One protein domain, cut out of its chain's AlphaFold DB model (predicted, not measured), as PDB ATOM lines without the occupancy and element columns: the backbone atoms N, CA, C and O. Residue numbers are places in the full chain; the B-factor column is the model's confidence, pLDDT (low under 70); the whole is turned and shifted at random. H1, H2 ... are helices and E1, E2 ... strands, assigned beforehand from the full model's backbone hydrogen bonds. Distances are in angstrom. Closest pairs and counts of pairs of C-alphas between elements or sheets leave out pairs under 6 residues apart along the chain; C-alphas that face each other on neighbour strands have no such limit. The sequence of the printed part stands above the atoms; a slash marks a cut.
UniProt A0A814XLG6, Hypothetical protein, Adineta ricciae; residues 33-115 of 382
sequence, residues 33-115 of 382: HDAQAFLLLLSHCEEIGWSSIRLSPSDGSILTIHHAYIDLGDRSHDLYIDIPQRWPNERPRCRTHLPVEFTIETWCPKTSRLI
ATOM      1  N   HIS A  33     174.852  67.261 194.056       85.62
ATOM      2  CA  HIS A  33     173.773  67.221 195.043       85.62
ATOM      3  C   HIS A  33     173.903  68.356 196.073       85.62
ATOM      4  O   HIS A  33     172.927  69.054 196.346       85.62
ATOM      5  N   ASP A  34     175.106  68.588 196.595       86.88
ATOM      6  CA  ASP A  34     175.363  69.638 197.587       86.88
ATOM      7  C   ASP A  34     175.166  71.036 196.988       86.88
ATOM      8  O   ASP A  34     174.542  71.901 197.607       86.88
ATOM      9  N   ALA A  35     175.601  71.245 195.741       90.62
ATOM     10  CA  ALA A  35     175.353  72.483 195.009       90.62
ATOM     11  C   ALA A  35     173.851  72.725 194.786       90.62
ATOM     12  O   ALA A  35     173.369  73.836 194.996       90.62
ATOM     13  N   GLN A  36     173.088  71.693 194.407       91.38
ATOM     14  CA  GLN A  36     171.632  71.796 194.249       91.38
ATOM     15  C   GLN A  36     170.932  72.107 195.576       91.38
ATOM     16  O   GLN A  36     170.053  72.968 195.615       91.38
ATOM     17  N   ALA A  37     171.339  71.454 196.667       91.75
ATOM     18  CA  ALA A  37     170.800  71.699 198.000       91.75
ATOM     19  C   ALA A  37     171.083  73.136 198.476       91.75
ATOM     20  O   ALA A  37     170.196  73.791 199.030       91.75
ATOM     21  N   PHE A  38     172.289  73.646 198.208       92.19
ATOM     22  CA  PHE A  38     172.673  75.022 198.519       92.19
ATOM     23  C   PHE A  38     171.898  76.048 197.685       92.19
ATOM     24  O   PHE A  38     171.379  77.011 198.242       92.19
ATOM     25  N   LEU A  39     171.761  75.835 196.371       95.00
ATOM     26  CA  LEU A  39     170.970  76.716 195.504       95.00
ATOM     27  C   LEU A  39     169.492  76.740 195.911       95.00
ATOM     28  O   LEU A  39     168.876  77.803 195.913       95.00
ATOM     29  N   LEU A  40     168.934  75.595 196.317       95.19
ATOM     30  CA  LEU A  40     167.580  75.536 196.862       95.19
ATOM     31  C   LEU A  40     167.462  76.363 198.150       95.19
ATOM     32  O   LEU A  40     166.537  77.161 198.288       95.19
ATOM     33  N   LEU A  41     168.414  76.213 199.076       95.12
ATOM     34  CA  LEU A  41     168.436  76.997 200.312       95.12
ATOM     35  C   LEU A  41     168.538  78.500 200.024       95.12
ATOM     36  O   LEU A  41     167.819  79.286 200.636       95.12
ATOM     37  N   LEU A  42     169.382  78.886 199.064       95.31
ATOM     38  CA  LEU A  42     169.517  80.271 198.622       95.31
ATOM     39  C   LEU A  42     168.188  80.807 198.085       95.31
ATOM     40  O   LEU A  42     167.758  81.873 198.512       95.31
ATOM     41  N   SER A  43     167.502  80.034 197.239       96.56
ATOM     42  CA  SER A  43     166.200  80.433 196.695       96.56
ATOM     43  C   SER A  43     165.136  80.617 197.785       96.56
ATOM     44  O   SER A  43     164.368  81.573 197.737       96.56
ATOM     45  N   HIS A  44     165.129  79.770 198.823       97.00
ATOM     46  CA  HIS A  44     164.233  79.938 199.969       97.00
ATOM     47  C   HIS A  44     164.587  81.186 200.800       97.00
ATOM     48  O   HIS A  44     163.691  81.883 201.272       97.00
ATOM     49  N   CYS A  45     165.875  81.495 200.986       95.88
ATOM     50  CA  CYS A  45     166.308  82.719 201.671       95.88
ATOM     51  C   CYS A  45     165.938  83.985 200.882       95.88
ATOM     52  O   CYS A  45     165.524  84.979 201.477       95.88
ATOM     53  N   GLU A  46     166.058  83.949 199.554       97.12
ATOM     54  CA  GLU A  46     165.624  85.030 198.664       97.12
ATOM     55  C   GLU A  46     164.110  85.246 198.732       97.12
ATOM     56  O   GLU A  46     163.671  86.389 198.840       97.12
ATOM     57  N   GLU A  47     163.327  84.165 198.740       97.12
ATOM     58  CA  GLU A  47     161.870  84.209 198.894       97.12
ATOM     59  C   GLU A  47     161.444  84.833 200.232       97.12
ATOM     60  O   GLU A  47     160.500  85.622 200.272       97.12
ATOM     61  N   ILE A  48     162.150  84.521 201.324       96.62
ATOM     62  CA  ILE A  48     161.910  85.141 202.636       96.62
ATOM     63  C   ILE A  48     162.291  86.630 202.644       96.62
ATOM     64  O   ILE A  48     161.662  87.441 203.329       96.62
ATOM     65  N   GLY A  49     163.332  86.991 201.899       96.06
ATOM     66  CA  GLY A  49     163.922  88.320 201.895       96.06
ATOM     67  C   GLY A  49     165.050  88.454 202.920       96.06
ATOM     68  O   GLY A  49     164.859  88.337 204.130       96.06
ATOM     69  N   TRP A  50     166.243  88.784 202.425       94.25
ATOM     70  CA  TRP A  50     167.478  88.886 203.211       94.25
ATOM     71  C   TRP A  50     167.431  89.895 204.362       94.25
ATOM     72  O   TRP A  50     168.137  89.725 205.349       94.25
ATOM     73  N   SER A  51     166.601  90.936 204.262       94.44
ATOM     74  CA  SER A  51     166.415  91.919 205.338       94.44
ATOM     75  C   SER A  51     165.693  91.347 206.559       94.44
ATOM     76  O   SER A  51     165.811  91.898 207.651       94.44
ATOM     77  N   SER A  52     164.939  90.263 206.374       92.25
ATOM     78  CA  SER A  52     164.085  89.658 207.396       92.25
ATOM     79  C   SER A  52     164.794  88.555 208.183       92.25
ATOM     80  O   SER A  52     164.233  88.054 209.157       92.25
ATOM     81  N   ILE A  53     166.001  88.153 207.772       96.62
ATOM     82  CA  ILE A  53     166.719  87.013 208.345       96.62
ATOM     83  C   ILE A  53     168.171  87.338 208.677       96.62
ATOM     84  O   ILE A  53     168.818  88.173 208.051       96.62
ATOM     85  N   ARG A  54     168.714  86.620 209.659       96.88
ATOM     86  CA  ARG A  54     170.141  86.604 209.986       96.88
ATOM     87  C   ARG A  54     170.644  85.174 209.942       96.88
ATOM     88  O   ARG A  54     169.964  84.268 210.408       96.88
ATOM     89  N   LEU A  55     171.836  84.970 209.392       95.62
ATOM     90  CA  LEU A  55     172.451  83.648 209.313       95.62
ATOM     91  C   LEU A  55     173.561  83.523 210.353       95.62
ATOM     92  O   LEU A  55     174.428  84.394 210.448       95.62
ATOM     93  N   SER A  56     173.563  82.423 211.096       93.69
ATOM     94  CA  SER A  56     174.625  82.080 212.041       93.69
ATOM     95  C   SER A  56     175.051  80.621 211.874       93.69
ATOM     96  O   SER A  56     174.202  79.775 211.585       93.69
ATOM     97  N   PRO A  57     176.337  80.286 212.065       88.75
ATOM     98  CA  PRO A  57     176.740  78.891 212.207       88.75
ATOM     99  C   PRO A  57     176.162  78.311 213.505       88.75
ATOM    100  O   PRO A  57     175.907  79.049 214.458       88.75
ATOM    101  N   SER A  58     175.958  76.997 213.544       82.31
ATOM    102  CA  SER A  58     175.506  76.284 214.739       82.31
ATOM    103  C   SER A  58     176.036  74.854 214.725       82.31
ATOM    104  O   SER A  58     176.214  74.249 213.664       82.31
ATOM    105  N   ASP A  59     176.309  74.315 215.908       78.62
ATOM    106  CA  ASP A  59     176.845  72.968 216.055       78.62
ATOM    107  C   ASP A  59     175.792  71.936 215.625       78.62
ATOM    108  O   ASP A  59     174.687  71.869 216.164       78.62
ATOM    109  N   GLY A  60     176.133  71.113 214.630       80.75
ATOM    110  CA  GLY A  60     175.257  70.049 214.129       80.75
ATOM    111  C   GLY A  60     174.241  70.467 213.057       80.75
ATOM    112  O   GLY A  60     173.492  69.612 212.585       80.75
ATOM    113  N   SER A  61     174.237  71.727 212.611       88.44
ATOM    114  CA  SER A  61     173.463  72.198 211.451       88.44
ATOM    115  C   SER A  61     174.397  72.773 210.374       88.44
ATOM    116  O   SER A  61     175.570  73.034 210.633       88.44
ATOM    117  N   ILE A  62     173.917  72.907 209.134       89.62
ATOM    118  CA  ILE A  62     174.657  73.597 208.061       89.62
ATOM    119  C   ILE A  62     174.731  75.086 208.396       89.62
ATOM    120  O   ILE A  62     175.779  75.720 208.287       89.62
ATOM    121  N   LEU A  63     173.586  75.637 208.789       93.88
ATOM    122  CA  LEU A  63     173.422  77.006 209.238       93.88
ATOM    123  C   LEU A  63     172.133  77.122 210.048       93.88
ATOM    124  O   LEU A  63     171.246  76.270 209.965       93.88
ATOM    125  N   THR A  64     172.012  78.213 210.785       97.00
ATOM    126  CA  THR A  64     170.786  78.605 211.469       97.00
ATOM    127  C   THR A  64     170.295  79.922 210.890       97.00
ATOM    128  O   THR A  64     171.057  80.887 210.786       97.00
ATOM    129  N   ILE A  65     169.017  79.956 210.521       97.56
ATOM    130  CA  ILE A  65     168.303  81.163 210.111       97.56
ATOM    131  C   ILE A  65     167.589  81.715 211.340       97.56
ATOM    132  O   ILE A  65     166.760  81.034 211.937       97.56
ATOM    133  N   HIS A  66     167.905  82.943 211.723       97.88
ATOM    134  CA  HIS A  66     167.222  83.684 212.773       97.88
ATOM    135  C   HIS A  66     166.277  84.705 212.144       97.88
ATOM    136  O   HIS A  66     166.684  85.487 211.287       97.88
ATOM    137  N   HIS A  67     165.025  84.688 212.580       97.81
ATOM    138  CA  HIS A  67     163.993  85.641 212.204       97.81
ATOM    139  C   HIS A  67     163.361  86.225 213.470       97.81
ATOM    140  O   HIS A  67     163.038  85.479 214.393       97.81
ATOM    141  N   ALA A  68     163.177  87.544 213.501       97.38
ATOM    142  CA  ALA A  68     162.484  88.238 214.580       97.38
ATOM    143  C   ALA A  68     161.175  88.831 214.052       97.38
ATOM    144  O   ALA A  68     161.162  89.459 212.990       97.38
ATOM    145  N   TYR A  69     160.096  88.653 214.809       97.06
ATOM    146  CA  TYR A  69     158.772  89.194 214.505       97.06
ATOM    147  C   TYR A  69     158.303  90.088 215.652       97.06
ATOM    148  O   TYR A  69     158.453  89.718 216.816       97.06
ATOM    149  N   ILE A  70     157.778  91.270 215.330       96.81
ATOM    150  CA  ILE A  70     157.184  92.188 216.308       96.81
ATOM    151  C   ILE A  70     155.671  92.071 216.172       96.81
ATOM    152  O   ILE A  70     155.143  92.254 215.077       96.81
ATOM    153  N   ASP A  71     155.002  91.736 217.268       95.94
ATOM    154  CA  ASP A  71     153.554  91.547 217.278       95.94
ATOM    155  C   ASP A  71     152.772  92.849 217.533       95.94
ATOM    156  O   ASP A  71     153.344  93.926 217.691       95.94
ATOM    157  N   LEU A  72     151.440  92.749 217.600       93.12
ATOM    158  CA  LEU A  72     150.543  93.892 217.830       93.12
ATOM    159  C   LEU A  72     150.713  94.562 219.207       93.12
ATOM    160  O   LEU A  72     150.209  95.664 219.413       93.12
ATOM    161  N   GLY A  73     151.370  93.891 220.152       91.94
ATOM    162  CA  GLY A  73     151.687  94.410 221.479       91.94
ATOM    163  C   GLY A  73     153.104  94.972 221.589       91.94
ATOM    164  O   GLY A  73     153.587  95.113 222.712       91.94
ATOM    165  N   ASP A  74     153.776  95.230 220.460       94.62
ATOM    166  CA  ASP A  74     155.176  95.663 220.367       94.62
ATOM    167  C   ASP A  74     156.173  94.689 221.031       94.62
ATOM    168  O   ASP A  74     157.277  95.068 221.437       94.62
ATOM    169  N   ARG A  75     155.812  93.403 221.142       94.38
ATOM    170  CA  ARG A  75     156.694  92.362 221.686       94.38
ATOM    171  C   ARG A  75     157.495  91.734 220.559       94.38
ATOM    172  O   ARG A  75     156.935  91.329 219.543       94.38
ATOM    173  N   SER A  76     158.806  91.624 220.755       96.06
ATOM    174  CA  SER A  76     159.695  90.941 219.815       96.06
ATOM    175  C   SER A  76     159.798  89.455 220.155       96.06
ATOM    176  O   SER A  76     160.086  89.093 221.297       96.06
ATOM    177  N   HIS A  77     159.573  88.608 219.153       97.44
ATOM    178  CA  HIS A  77     159.616  87.152 219.250       97.44
ATOM    179  C   HIS A  77     160.637  86.582 218.273       97.44
ATOM    180  O   HIS A  77     160.615  86.898 217.081       97.44
ATOM    181  N   ASP A  78     161.496  85.696 218.769       97.19
ATOM    182  CA  ASP A  78     162.566  85.086 217.984       97.19
ATOM    183  C   ASP A  78     162.210  83.668 217.519       97.19
ATOM    184  O   ASP A  78     161.788  82.808 218.304       97.19
ATOM    185  N   LEU A  79     162.459  83.409 216.237       98.00
ATOM    186  CA  LEU A  79     162.440  82.090 215.619       98.00
ATOM    187  C   LEU A  79     163.837  81.748 215.109       98.00
ATOM    188  O   LEU A  79     164.428  82.489 214.322       98.00
ATOM    189  N   TYR A  80     164.335  80.580 215.500       97.25
ATOM    190  CA  TYR A  80     165.550  79.996 214.946       97.25
ATOM    191  C   TYR A  80     165.198  78.738 214.158       97.25
ATOM    192  O   TYR A  80     164.543  77.840 214.687       97.25
ATOM    193  N   ILE A  81     165.647  78.666 212.910       97.25
ATOM    194  CA  ILE A  81     165.469  77.525 212.015       97.25
ATOM    195  C   ILE A  81     166.846  76.931 211.740       97.25
ATOM    196  O   ILE A  81     167.643  77.500 210.994       97.25
ATOM    197  N   ASP A  82     167.131  75.787 212.346       96.31
ATOM    198  CA  ASP A  82     168.371  75.055 212.128       96.31
ATOM    199  C   ASP A  82     168.224  74.185 210.868       96.31
ATOM    200  O   ASP A  82     167.373  73.289 210.805       96.31
ATOM    201  N   ILE A  83     169.048  74.461 209.856       96.12
ATOM    202  CA  ILE A  83     169.065  73.736 208.582       96.12
ATOM    203  C   ILE A  83     169.948  72.489 208.730       96.12
ATOM    204  O   ILE A  83     171.147  72.622 208.977       96.12
ATOM    205  N   PRO A  84     169.406  71.268 208.595       94.75
ATOM    206  CA  PRO A  84     170.141  70.041 208.889       94.75
ATOM    207  C   PRO A  84     171.178  69.721 207.808       94.75
ATOM    208  O   PRO A  84     171.029  70.110 206.654       94.75
ATOM    209  N   GLN A  85     172.180  68.909 208.157       91.38
ATOM    210  CA  GLN A  85     173.230  68.446 207.232       91.38
ATOM    211  C   GLN A  85     172.684  67.693 206.008       91.38
ATOM    212  O   GLN A  85     173.275  67.735 204.936       91.38
ATOM    213  N   ARG A  86     171.532  67.025 206.143       91.94
ATOM    214  CA  ARG A  86     170.867  66.299 205.046       91.94
ATOM    215  C   ARG A  86     169.772  67.117 204.357       91.94
ATOM    216  O   ARG A  86     168.824  66.544 203.820       91.94
ATOM    217  N   TRP A  87     169.857  68.445 204.393       92.38
ATOM    218  CA  TRP A  87     168.940  69.334 203.677       92.38
ATOM    219  C   TRP A  87     168.887  69.014 202.166       92.38
ATOM    220  O   TRP A  87     169.925  68.709 201.579       92.38
ATOM    221  N   PRO A  88     167.711  69.088 201.509       93.75
ATOM    222  CA  PRO A  88     166.358  69.292 202.055       93.75
ATOM    223  C   PRO A  88     165.662  67.993 202.503       93.75
ATOM    224  O   PRO A  88     164.498  68.022 202.895       93.75
ATOM    225  N   ASN A  89     166.341  66.846 202.413       93.19
ATOM    226  CA  ASN A  89     165.768  65.523 202.690       93.19
ATOM    227  C   ASN A  89     165.465  65.289 204.178       93.19
ATOM    228  O   ASN A  89     164.637  64.448 204.519       93.19
ATOM    229  N   GLU A  90     166.122  66.037 205.059       93.06
ATOM    230  CA  GLU A  90     165.808  66.110 206.480       93.06
ATOM    231  C   GLU A  90     165.098  67.428 206.805       93.06
ATOM    232  O   GLU A  90     165.448  68.482 206.269       93.06
ATOM    233  N   ARG A  91     164.088  67.360 207.680       94.69
ATOM    234  CA  ARG A  91     163.294  68.531 208.064       94.69
ATOM    235  C   ARG A  91     164.121  69.527 208.891       94.69
ATOM    236  O   ARG A  91     164.892  69.089 209.747       94.69
ATOM    237  N   PRO A  92     163.915  70.843 208.716       95.56
ATOM    238  CA  PRO A  92     164.462  71.845 209.623       95.56
ATOM    239  C   PRO A  92     163.999  71.651 211.065       95.56
ATOM    240  O   PRO A  92     162.906  71.138 211.321       95.56
ATOM    241  N   ARG A  93     164.815  72.110 212.016       95.00
ATOM    242  CA  ARG A  93     164.433  72.178 213.430       95.00
ATOM    243  C   ARG A  93     164.145  73.622 213.813       95.00
ATOM    244  O   ARG A  93     165.006  74.480 213.663       95.00
ATOM    245  N   CYS A  94     162.954  73.873 214.343       96.06
ATOM    246  CA  CYS A  94     162.574  75.184 214.858       96.06
ATOM    247  C   CYS A  94     162.820  75.273 216.365       96.06
ATOM    248  O   CYS A  94     162.561  74.321 217.104       96.06
ATOM    249  N   ARG A  95     163.308  76.427 216.820       95.44
ATOM    250  CA  ARG A  95     163.434  76.782 218.236       95.44
ATOM    251  C   ARG A  95     162.859  78.174 218.449       95.44
ATOM    252  O   ARG A  95     163.169  79.092 217.693       95.44
ATOM    253  N   THR A  96     162.045  78.321 219.483       96.81
ATOM    254  CA  THR A  96     161.426  79.585 219.885       96.81
ATOM    255  C   THR A  96     161.045  79.527 221.367       96.81
ATOM    256  O   THR A  96     161.085  78.456 221.974       96.81
ATOM    257  N   HIS A  97     160.683  80.670 221.944       95.12
ATOM    258  CA  HIS A  97     160.246  80.816 223.333       95.12
ATOM    259  C   HIS A  97     158.762  81.202 223.389       95.12
ATOM    260  O   HIS A  97     158.381  82.163 224.055       95.12
ATOM    261  N   LEU A  98     157.925  80.467 222.657       97.19
ATOM    262  CA  LEU A  98     156.473  80.614 222.723       97.19
ATOM    263  C   LEU A  98     155.901  79.813 223.907       97.19
ATOM    264  O   LEU A  98     156.502  78.823 224.327       97.19
ATOM    265  N   PRO A  99     154.739  80.217 224.451       96.56
ATOM    266  CA  PRO A  99     154.032  79.472 225.499       96.56
ATOM    267  C   PRO A  99     153.408  78.159 224.992       96.56
ATOM    268  O   PRO A  99     152.929  77.355 225.789       96.56
ATOM    269  N   VAL A 100     153.403  77.944 223.675       96.56
ATOM    270  CA  VAL A 100     152.893  76.745 223.001       96.56
ATOM    271  C   VAL A 100     154.017  76.050 222.246       96.56
ATOM    272  O   VAL A 100     154.990  76.680 221.824       96.56
ATOM    273  N   GLU A 101     153.872  74.744 222.044       93.88
ATOM    274  CA  GLU A 101     154.796  73.991 221.204       93.88
ATOM    275  C   GLU A 101     154.690  74.457 219.743       93.88
ATOM    276  O   GLU A 101     153.610  74.474 219.156       93.88
ATOM    277  N   PHE A 102     155.829  74.822 219.149       95.19
ATOM    278  CA  PHE A 102     155.924  75.218 217.747       95.19
ATOM    279  C   PHE A 102     156.737  74.181 216.972       95.19
ATOM    280  O   PHE A 102     157.965  74.118 217.090       95.19
ATOM    281  N   THR A 103     156.057  73.352 216.181       90.25
ATOM    282  CA  THR A 103     156.689  72.279 215.405       90.25
ATOM    283  C   THR A 103     156.246  72.273 213.950       90.25
ATOM    284  O   THR A 103     155.177  72.754 213.585       90.25
ATOM    285  N   ILE A 104     157.108  71.716 213.097       91.81
ATOM    286  CA  ILE A 104     156.790  71.439 211.698       91.81
ATOM    287  C   ILE A 104     156.190  70.032 211.638       91.81
ATOM    288  O   ILE A 104     156.927  69.041 211.732       91.81
ATOM    289  N   GLU A 105     154.866  69.945 211.496       85.69
ATOM    290  CA  GLU A 105     154.145  68.666 211.440       85.69
ATOM    291  C   GLU A 105     154.536  67.842 210.208       85.69
ATOM    292  O   GLU A 105     154.865  66.660 210.314       85.69
ATOM    293  N   THR A 106     154.559  68.478 209.033       90.62
ATOM    294  CA  THR A 106     154.856  67.822 207.755       90.62
ATOM    295  C   THR A 106     155.952  68.552 206.997       90.62
ATOM    296  O   THR A 106     155.873  69.763 206.795       90.62
ATOM    297  N   TRP A 107     156.949  67.803 206.521       94.81
ATOM    298  CA  TRP A 107     158.015  68.320 205.666       94.81
ATOM    299  C   TRP A 107     158.166  67.450 204.423       94.81
ATOM    300  O   TRP A 107     158.423  66.249 204.516       94.81
ATOM    301  N   CYS A 108     158.022  68.066 203.255       95.25
ATOM    302  CA  CYS A 108     158.248  67.442 201.966       95.25
ATOM    303  C   CYS A 108     159.405  68.165 201.261       95.25
ATOM    304  O   CYS A 108     159.231  69.321 200.871       95.25
ATOM    305  N   PRO A 109     160.543  67.493 201.000       92.19
ATOM    306  CA  PRO A 109     161.720  68.117 200.385       92.19
ATOM    307  C   PRO A 109     161.460  68.795 199.032       92.19
ATOM    308  O   PRO A 109     162.245  69.630 198.602       92.19
ATOM    309  N   LYS A 110     160.383  68.403 198.335       89.50
ATOM    310  CA  LYS A 110     160.034  68.899 196.995       89.50
ATOM    311  C   LYS A 110     159.035  70.052 196.993       89.50
ATOM    312  O   LYS A 110     158.900  70.702 195.963       89.50
ATOM    313  N   THR A 111     158.273  70.239 198.069       93.69
ATOM    314  CA  THR A 111     157.125  71.163 198.069       93.69
ATOM    315  C   THR A 111     157.079  72.086 199.273       93.69
ATOM    316  O   THR A 111     156.488  73.151 199.165       93.69
ATOM    317  N   SER A 112     157.666  71.701 200.408       96.31
ATOM    318  CA  SER A 112     157.696  72.545 201.602       96.31
ATOM    319  C   SER A 112     158.704  73.673 201.438       96.31
ATOM    320  O   SER A 112     159.826  73.452 200.975       96.31
ATOM    321  N   ARG A 113     158.321  74.875 201.866       95.69
ATOM    322  CA  ARG A 113     159.167  76.072 201.774       95.69
ATOM    323  C   ARG A 113     159.470  76.635 203.155       95.69
ATOM    324  O   ARG A 113     158.665  76.522 204.075       95.69
ATOM    325  N   LEU A 114     160.624  77.285 203.311       96.75
ATOM    326  CA  LEU A 114     160.986  77.897 204.598       96.75
ATOM    327  C   LEU A 114     160.089  79.097 204.943       96.75
ATOM    328  O   LEU A 114     159.828  79.329 206.121       96.75
ATOM    329  N   ILE A 115     159.561  79.810 203.941       96.88
ATOM    330  CA  ILE A 115     158.622  80.919 204.164       96.88
ATOM    331  C   ILE A 115     157.337  80.464 204.874       96.88
ATOM    332  O   ILE A 115     156.809  81.193 205.705       96.88
TER     333      ILE A 115
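This is residues 33 to 115 of the 382 residues of the protein "Hypothetical protein" of Adineta ricciae (UniProt A0A814XLG6). A twisted four-stranded sheet has the long hairpin of E2 and E3 in its middle; helix H1 only grazes it, and unnamed residues 97 to 115 loop back from E4 toward H1. The printed part has 83 residues, with H1, E1, E2, E3, E4 in chain order; the sheet, E1 E2 E3 E4, is a meander, each strand the antiparallel neighbour of the one before. The class is mixed; the whole is compact, with a radius of gyration of the C-alphas of 13.2 A and spans of 44 by 26 by 26 A.

H1, residues 33 to 48, only grazes the sheet, with residues 38 to 48; its every O i to N i+4 pair is within hydrogen-bond range. Three hairpins follow, with N and O within that range: E1, residues 54 to 56, with E2, residues 61 to 70 (N 54 and O 66, 2.8 A); E2 with E3, residues 76 to 84 (N 65 and O 81, 2.9 A); E3 with E4, residues 93 to 96 (N 80 and O 95, 2.9 A). Edge strands E1 and E4 are apart.

H1 begins at C-alpha 33 (173.773, 67.221, 195.043) and measures 22.8 A, E1 6.7 A, E2 26.2 A, E3 25.8 A and E4 10.3 A, ending at C-alpha 96 (161.426, 79.585, 219.885).

The farthest C-alphas, of His 33 and Gly 73, are 43.9 A apart. The printed part has no cut, no link is long, and no printed residue is under 70 in pLDDT.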